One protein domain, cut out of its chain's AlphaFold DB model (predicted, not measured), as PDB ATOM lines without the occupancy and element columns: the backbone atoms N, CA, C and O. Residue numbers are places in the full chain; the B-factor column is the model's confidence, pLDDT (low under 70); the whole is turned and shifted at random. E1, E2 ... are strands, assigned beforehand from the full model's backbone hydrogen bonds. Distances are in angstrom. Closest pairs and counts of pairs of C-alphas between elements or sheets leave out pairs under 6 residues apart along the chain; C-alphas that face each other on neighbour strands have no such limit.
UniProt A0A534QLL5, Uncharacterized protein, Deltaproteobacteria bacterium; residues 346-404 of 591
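This is residues 346 to 404 of the 591 residues of an uncharacterized protein of Deltaproteobacteria bacterium (UniProt A0A534QLL5). With little regular structure, this is a rod of loops with one small two-stranded hairpin, E1 then E2, toward one end. Residues 346 to 388 wind through the other end and then loop beside the hairpin to reach E1. Of the 59 printed residues, 10 are in named elements, with no named helix; the sheet, E1 - E2, is antiparallel and the class all strand. The whole is compact, with a radius of gyration of the C-alphas of 11.5 A, and spans 37 by 17 by 13 A.

Find C-alpha 389 at (212.775, 270.069, 237.805); from there E1, residues 389 to 393, runs 12.5 A. E2, residues 399 to 403, runs 12.7 A to C-alpha 403 at (211.849, 266.833, 240.466).

Look across the hairpin of E1 and E2, antiparallel at 150 degrees: C-alphas 389 and 403 face each other at 4.3 A. N 390 and O 402, 2.7 A apart, are within hydrogen-bond range.

The C-alphas farthest apart are those of Ala 353 and Cys 388, 37.8 A. The link from E1 to E2 is tight. The printed part has no cut, and no printed residue is under 70 in pLDDT.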
ATOM      1  N   CYS A 346     228.639 293.024 249.224       80.75
ATOM      2  CA  CYS A 346     227.942 291.931 248.588       80.75
ATOM      3  C   CYS A 346     228.354 291.676 247.132       80.75
ATOM      4  O   CYS A 346     228.400 292.605 246.316       80.75
ATOM      5  N   GLY A 347     228.550 290.401 246.816       81.38
ATOM      6  CA  GLY A 347     228.893 289.865 245.508       81.38
ATOM      7  C   GLY A 347     230.394 289.727 245.277       81.38
ATOM      8  O   GLY A 347     230.818 289.686 244.122       81.38
ATOM      9  N   ASN A 348     231.211 289.704 246.334       79.44
ATOM     10  CA  ASN A 348     232.672 289.567 246.249       79.44
ATOM     11  C   ASN A 348     233.157 288.104 246.369       79.44
ATOM     12  O   ASN A 348     234.353 287.833 246.249       79.44
ATOM     13  N   GLY A 349     232.239 287.162 246.573       82.06
ATOM     14  CA  GLY A 349     232.486 285.736 246.770       82.06
ATOM     15  C   GLY A 349     232.911 285.364 248.192       82.06
ATOM     16  O   GLY A 349     233.275 284.213 248.431       82.06
ATOM     17  N   VAL A 350     232.893 286.312 249.133       79.50
ATOM     18  CA  VAL A 350     233.323 286.143 250.523       79.50
ATOM     19  C   VAL A 350     232.199 286.602 251.442       79.50
ATOM     20  O   VAL A 350     231.774 287.741 251.395       79.50
ATOM     21  N   ILE A 351     231.731 285.725 252.333       77.88
ATOM     22  CA  ILE A 351     230.683 286.105 253.289       77.88
ATOM     23  C   ILE A 351     231.270 287.049 254.343       77.88
ATOM     24  O   ILE A 351     231.944 286.607 255.282       77.88
ATOM     25  N   ASP A 352     230.959 288.338 254.221       80.00
ATOM     26  CA  ASP A 352     231.439 289.370 255.127       80.00
ATOM     27  C   ASP A 352     230.557 289.559 256.371       80.00
ATOM     28  O   ASP A 352     229.444 289.039 256.532       80.00
ATOM     29  N   ALA A 353     231.059 290.357 257.319       76.50
ATOM     30  CA  ALA A 353     230.334 290.689 258.537       76.50
ATOM     31  C   ALA A 353     229.015 291.425 258.230       76.50
ATOM     32  O   ALA A 353     228.996 292.621 257.941       76.50
ATOM     33  N   GLY A 354     227.896 290.718 258.410       76.81
ATOM     34  CA  GLY A 354     226.554 291.243 258.163       76.81
ATOM     35  C   GLY A 354     225.898 290.696 256.902       76.81
ATOM     36  O   GLY A 354     224.792 291.140 256.601       76.81
ATOM     37  N   GLU A 355     226.522 289.748 256.212       89.12
ATOM     38  CA  GLU A 355     225.973 288.996 255.085       89.12
ATOM     39  C   GLU A 355     225.478 287.617 255.529       89.12
ATOM     40  O   GLU A 355     225.920 287.069 256.540       89.12
ATOM     41  N   GLU A 356     224.493 287.082 254.812       86.69
ATOM     42  CA  GLU A 356     223.984 285.722 255.026       86.69
ATOM     43  C   GLU A 356     224.503 284.751 253.954       86.69
ATOM     44  O   GLU A 356     224.640 283.562 254.227       86.69
ATOM     45  N   CYS A 357     224.825 285.265 252.768       87.94
ATOM     46  CA  CYS A 357     225.390 284.563 251.619       87.94
ATOM     47  C   CYS A 357     226.253 285.537 250.816       87.94
ATOM     48  O   CYS A 357     226.022 286.736 250.923       87.94
ATOM     49  N   ASP A 358     227.163 285.020 249.997       86.94
ATOM     50  CA  ASP A 358     227.807 285.757 248.910       86.94
ATOM     51  C   ASP A 358     228.156 284.744 247.808       86.94
ATOM     52  O   ASP A 358     228.891 283.785 248.050       86.94
ATOM     53  N   ASP A 359     227.553 284.891 246.632       80.69
ATOM     54  CA  ASP A 359     227.716 283.987 245.490       80.69
ATOM     55  C   ASP A 359     228.580 284.587 244.369       80.69
ATOM     56  O   ASP A 359     228.591 284.095 243.235       80.69
ATOM     57  N   GLY A 360     229.349 285.629 244.698       83.88
ATOM     58  CA  GLY A 360     230.290 286.260 243.781       83.88
ATOM     59  C   GLY A 360     229.632 287.160 242.742       83.88
ATOM     60  O   GLY A 360     230.275 287.504 241.748       83.88
ATOM     61  N   ASN A 361     228.357 287.517 242.926       81.50
ATOM     62  CA  ASN A 361     227.681 288.481 242.076       81.50
ATOM     63  C   ASN A 361     226.556 289.242 242.827       81.50
ATOM     64  O   ASN A 361     226.340 289.061 244.017       81.50
ATOM     65  N   THR A 362     225.889 290.188 242.153       85.62
ATOM     66  CA  THR A 362     224.764 290.974 242.723       85.62
ATOM     67  C   THR A 362     223.469 290.809 241.922       85.62
ATOM     68  O   THR A 362     222.581 291.667 241.937       85.62
ATOM     69  N   VAL A 363     223.368 289.713 241.178       82.81
ATOM     70  CA  VAL A 363     222.145 289.254 240.530       82.81
ATOM     71  C   VAL A 363     221.206 288.737 241.628       82.81
ATOM     72  O   VAL A 363     221.517 288.696 242.811       82.81
ATOM     73  N   SER A 364     219.940 288.572 241.291       83.81
ATOM     74  CA  SER A 364     218.950 287.969 242.180       83.81
ATOM     75  C   SER A 364     218.215 286.922 241.357       83.81
ATOM     76  O   SER A 364     218.105 287.070 240.136       83.81
ATOM     77  N   GLY A 365     217.699 285.879 241.993       78.62
ATOM     78  CA  GLY A 365     217.270 284.654 241.319       78.62
ATOM     79  C   GLY A 365     218.382 283.607 241.187       78.62
ATOM     80  O   GLY A 365     218.316 282.723 240.340       78.62
ATOM     81  N   ASP A 366     219.417 283.680 242.006       83.56
ATOM     82  CA  ASP A 366     220.477 282.681 242.181       83.56
ATOM     83  C   ASP A 366     220.618 282.258 243.648       83.56
ATOM     84  O   ASP A 366     221.539 281.539 244.026       83.56
ATOM     85  N   CYS A 367     219.612 282.590 244.462       89.69
ATOM     86  CA  CYS A 367     219.492 282.251 245.875       89.69
ATOM     87  C   CYS A 367     220.360 283.057 246.834       89.69
ATOM     88  O   CYS A 367     220.154 282.942 248.052       89.69
ATOM     89  N   CYS A 368     221.190 283.960 246.314       93.12
ATOM     90  CA  CYS A 368     221.714 285.091 247.052       93.12
ATOM     91  C   CYS A 368     221.197 286.394 246.438       93.12
ATOM     92  O   CYS A 368     221.310 286.641 245.252       93.12
ATOM     93  N   SER A 369     220.545 287.239 247.232       89.25
ATOM     94  CA  SER A 369     220.082 288.528 246.705       89.25
ATOM     95  C   SER A 369     221.249 289.496 246.504       89.25
ATOM     96  O   SER A 369     222.246 289.418 247.216       89.25
ATOM     97  N   ALA A 370     221.029 290.556 245.721       87.38
ATOM     98  CA  ALA A 370     221.951 291.692 245.560       87.38
ATOM     99  C   ALA A 370     222.333 292.429 246.869       87.38
ATOM    100  O   ALA A 370     223.102 293.388 246.860       87.38
ATOM    101  N   SER A 371     221.723 292.047 247.995       86.62
ATOM    102  CA  SER A 371     221.994 292.567 249.340       86.62
ATOM    103  C   SER A 371     222.622 291.527 250.275       86.62
ATOM    104  O   SER A 371     222.653 291.736 251.489       86.62
ATOM    105  N   CYS A 372     223.067 290.395 249.726       90.38
ATOM    106  CA  CYS A 372     223.720 289.295 250.427       90.38
ATOM    107  C   CYS A 372     222.874 288.786 251.585       90.38
ATOM    108  O   CYS A 372     223.270 288.660 252.750       90.38
ATOM    109  N   ARG A 373     221.609 288.577 251.231       91.69
ATOM    110  CA  ARG A 373     220.586 287.907 252.025       91.69
ATOM    111  C   ARG A 373     220.115 286.703 251.254       91.69
ATOM    112  O   ARG A 373     219.916 286.823 250.041       91.69
ATOM    113  N   PHE A 374     219.886 285.602 251.963       90.31
ATOM    114  CA  PHE A 374     219.292 284.430 251.344       90.31
ATOM    115  C   PHE A 374     217.958 284.810 250.722       90.31
ATOM    116  O   PHE A 374     217.095 285.421 251.367       90.31
ATOM    117  N   GLU A 375     217.776 284.440 249.461       87.44
ATOM    118  CA  GLU A 375     216.473 284.614 248.848       87.44
ATOM    119  C   GLU A 375     215.462 283.682 249.521       87.44
ATOM    120  O   GLU A 375     215.806 282.553 249.885       87.44
ATOM    121  N   PRO A 376     214.204 284.116 249.714       82.94
ATOM    122  CA  PRO A 376     213.207 283.305 250.391       82.94
ATOM    123  C   PRO A 376     213.063 281.920 249.760       82.94
ATOM    124  O   PRO A 376     213.096 281.776 248.534       82.94
ATOM    125  N   SER A 377     212.811 280.915 250.602       81.25
ATOM    126  CA  SER A 377     212.489 279.575 250.116       81.25
ATOM    127  C   SER A 377     211.330 279.634 249.116       81.25
ATOM    128  O   SER A 377     210.284 280.238 249.379       81.25
ATOM    129  N   GLY A 378     211.533 279.028 247.952       76.06
ATOM    130  CA  GLY A 378     210.582 279.019 246.855       76.06
ATOM    131  C   GLY A 378     210.777 280.111 245.801       76.06
ATOM    132  O   GLY A 378     210.026 280.100 244.824       76.06
ATOM    133  N   THR A 379     211.734 281.029 245.959       83.94
ATOM    134  CA  THR A 379     212.104 282.000 244.910       83.94
ATOM    135  C   THR A 379     212.607 281.246 243.673       83.94
ATOM    136  O   THR A 379     213.391 280.316 243.860       83.94
ATOM    137  N   PRO A 380     212.125 281.550 242.447       84.00
ATOM    138  CA  PRO A 380     212.657 280.937 241.231       84.00
ATOM    139  C   PRO A 380     214.149 281.219 241.114       84.00
ATOM    140  O   PRO A 380     214.549 282.358 241.350       84.00
ATOM    141  N   CYS A 381     214.932 280.212 240.745       85.00
ATOM    142  CA  CYS A 381     216.360 280.383 240.519       85.00
ATOM    143  C   CYS A 381     216.806 279.867 239.151       85.00
ATOM    144  O   CYS A 381     215.981 279.362 238.390       85.00
ATOM    145  N   THR A 382     218.085 280.072 238.823       82.00
ATOM    146  CA  THR A 382     218.694 279.671 237.543       82.00
ATOM    147  C   THR A 382     218.328 278.233 237.168       82.00
ATOM    148  O   THR A 382     218.528 277.323 237.965       82.00
ATOM    149  N   GLU A 383     217.811 278.039 235.952       74.88
ATOM    150  CA  GLU A 383     217.378 276.734 235.435       74.88
ATOM    151  C   GLU A 383     218.590 275.832 235.118       74.88
ATOM    152  O   GLU A 383     219.567 276.294 234.524       74.88
ATOM    153  N   ASP A 384     218.533 274.538 235.462       79.56
ATOM    154  CA  ASP A 384     219.572 273.538 235.119       79.56
ATOM    155  C   ASP A 384     219.435 272.980 233.689       79.56
ATOM    156  O   ASP A 384     220.254 272.178 233.231       79.56
ATOM    157  N   GLY A 385     218.399 273.411 232.966       79.62
ATOM    158  CA  GLY A 385     218.054 272.911 231.641       79.62
ATOM    159  C   GLY A 385     217.245 271.609 231.654       79.62
ATOM    160  O   GLY A 385     216.896 271.121 230.574       79.62
ATOM    161  N   ASP A 386     216.903 271.057 232.824       84.12
ATOM    162  CA  ASP A 386     215.923 269.980 232.946       84.12
ATOM    163  C   ASP A 386     214.515 270.578 233.092       84.12
ATOM    164  O   ASP A 386     214.134 271.155 234.100       84.12
ATOM    165  N   LEU A 387     213.664 270.399 232.080       84.50
ATOM    166  CA  LEU A 387     212.278 270.886 232.134       84.50
ATOM    167  C   LEU A 387     211.445 270.211 233.245       84.50
ATOM    168  O   LEU A 387     210.329 270.646 233.545       84.50
ATOM    169  N   CYS A 388     211.929 269.103 233.804       87.62
ATOM    170  CA  CYS A 388     211.232 268.284 234.784       87.62
ATOM    171  C   CYS A 388     211.703 268.478 236.231       87.62
ATOM    172  O   CYS A 388     211.308 267.702 237.117       87.62
ATOM    173  N   THR A 389     212.449 269.546 236.481       86.38
ATOM    174  CA  THR A 389     212.775 270.069 237.805       86.38
ATOM    175  C   THR A 389     212.005 271.371 238.064       86.38
ATOM    176  O   THR A 389     211.410 271.992 237.182       86.38
ATOM    177  N   ILE A 390     211.859 271.711 239.341       82.00
ATOM    178  CA  ILE A 390     211.314 272.978 239.810       82.00
ATOM    179  C   ILE A 390     212.458 273.680 240.518       82.00
ATOM    180  O   ILE A 390     212.779 273.317 241.651       82.00
ATOM    181  N   ASP A 391     212.994 274.701 239.866       86.81
ATOM    182  CA  ASP A 391     214.189 275.401 240.324       86.81
ATOM    183  C   ASP A 391     213.800 276.463 241.337       86.81
ATOM    184  O   ASP A 391     213.173 277.482 241.016       86.81
ATOM    185  N   ARG A 392     214.073 276.169 242.609       88.94
ATOM    186  CA  ARG A 392     213.715 277.056 243.712       88.94
ATOM    187  C   ARG A 392     214.814 277.149 244.741       88.94
ATOM    188  O   ARG A 392     215.401 276.154 245.146       88.94
ATOM    189  N   CYS A 393     214.983 278.349 245.268       87.44
ATOM    190  CA  CYS A 393     215.835 278.557 246.419       87.44
ATOM    191  C   CYS A 393     215.296 277.815 247.634       87.44
ATOM    192  O   CYS A 393     214.095 277.842 247.918       87.44
ATOM    193  N   ASN A 394     216.191 277.207 248.400       82.81
ATOM    194  CA  ASN A 394     215.842 276.544 249.654       82.81
ATOM    195  C   ASN A 394     215.766 277.499 250.857       82.81
ATOM    196  O   ASN A 394     215.347 277.098 251.941       82.81
ATOM    197  N   GLY A 395     216.115 278.777 250.668       83.81
ATOM    198  CA  GLY A 395     216.204 279.766 251.746       83.81
ATOM    199  C   GLY A 395     217.537 279.763 252.496       83.81
ATOM    200  O   GLY A 395     217.652 280.445 253.510       83.81
ATOM    201  N   ALA A 396     218.515 278.995 252.018       86.31
ATOM    202  CA  ALA A 396     219.859 278.860 252.574       86.31
ATOM    203  C   ALA A 396     220.947 278.997 251.488       86.31
ATOM    204  O   ALA A 396     222.048 278.475 251.645       86.31
ATOM    205  N   GLY A 397     220.638 279.684 250.381       85.00
ATOM    206  CA  GLY A 397     221.612 280.007 249.331       85.00
ATOM    207  C   GLY A 397     221.842 278.900 248.307       85.00
ATOM    208  O   GLY A 397     222.758 279.002 247.505       85.00
ATOM    209  N   THR A 398     221.033 277.838 248.313       87.75
ATOM    210  CA  THR A 398     221.109 276.781 247.296       87.75
ATOM    211  C   THR A 398     219.898 276.843 246.379       87.75
ATOM    212  O   THR A 398     218.758 276.847 246.859       87.75
ATOM    213  N   CYS A 399     220.152 276.841 245.071       85.44
ATOM    214  CA  CYS A 399     219.137 276.554 244.065       85.44
ATOM    215  C   CYS A 399     218.890 275.042 244.038       85.44
ATOM    216  O   CYS A 399     219.783 274.256 243.725       85.44
ATOM    217  N   GLU A 400     217.701 274.618 244.461       87.44
ATOM    218  CA  GLU A 400     217.294 273.219 244.434       87.44
ATOM    219  C   GLU A 400     216.530 272.927 243.146       87.44
ATOM    220  O   GLU A 400     215.489 273.526 242.882       87.44
ATOM    221  N   HIS A 401     217.016 271.938 242.400       84.88
ATOM    222  CA  HIS A 401     216.390 271.410 241.190       84.88
ATOM    223  C   HIS A 401     215.506 270.212 241.554       84.88
ATOM    224  O   HIS A 401     215.822 269.046 241.302       84.88
ATOM    225  N   ALA A 402     214.414 270.475 242.275       80.44
ATOM    226  CA  ALA A 402     213.573 269.404 242.800       80.44
ATOM    227  C   ALA A 402     212.723 268.788 241.673       80.44
ATOM    228  O   ALA A 402     212.024 269.530 240.983       80.44
ATOM    229  N   PRO A 403     212.685 267.452 241.495       84.56
ATOM    230  CA  PRO A 403     211.849 266.833 240.466       84.56
ATOM    231  C   PRO A 403     210.380 267.227 240.649       84.56
ATOM    232  O   PRO A 403     209.935 267.409 241.786       84.56
ATOM    233  N   CYS A 404     209.610 267.320 239.554       85.44
ATOM    234  CA  CYS A 404     208.208 267.758 239.585       85.44
ATOM    235  C   CYS A 404     207.405 267.128 240.744       85.44
ATOM    236  O   CYS A 404     206.965 265.973 240.689       85.44
TER     237      CYS A 404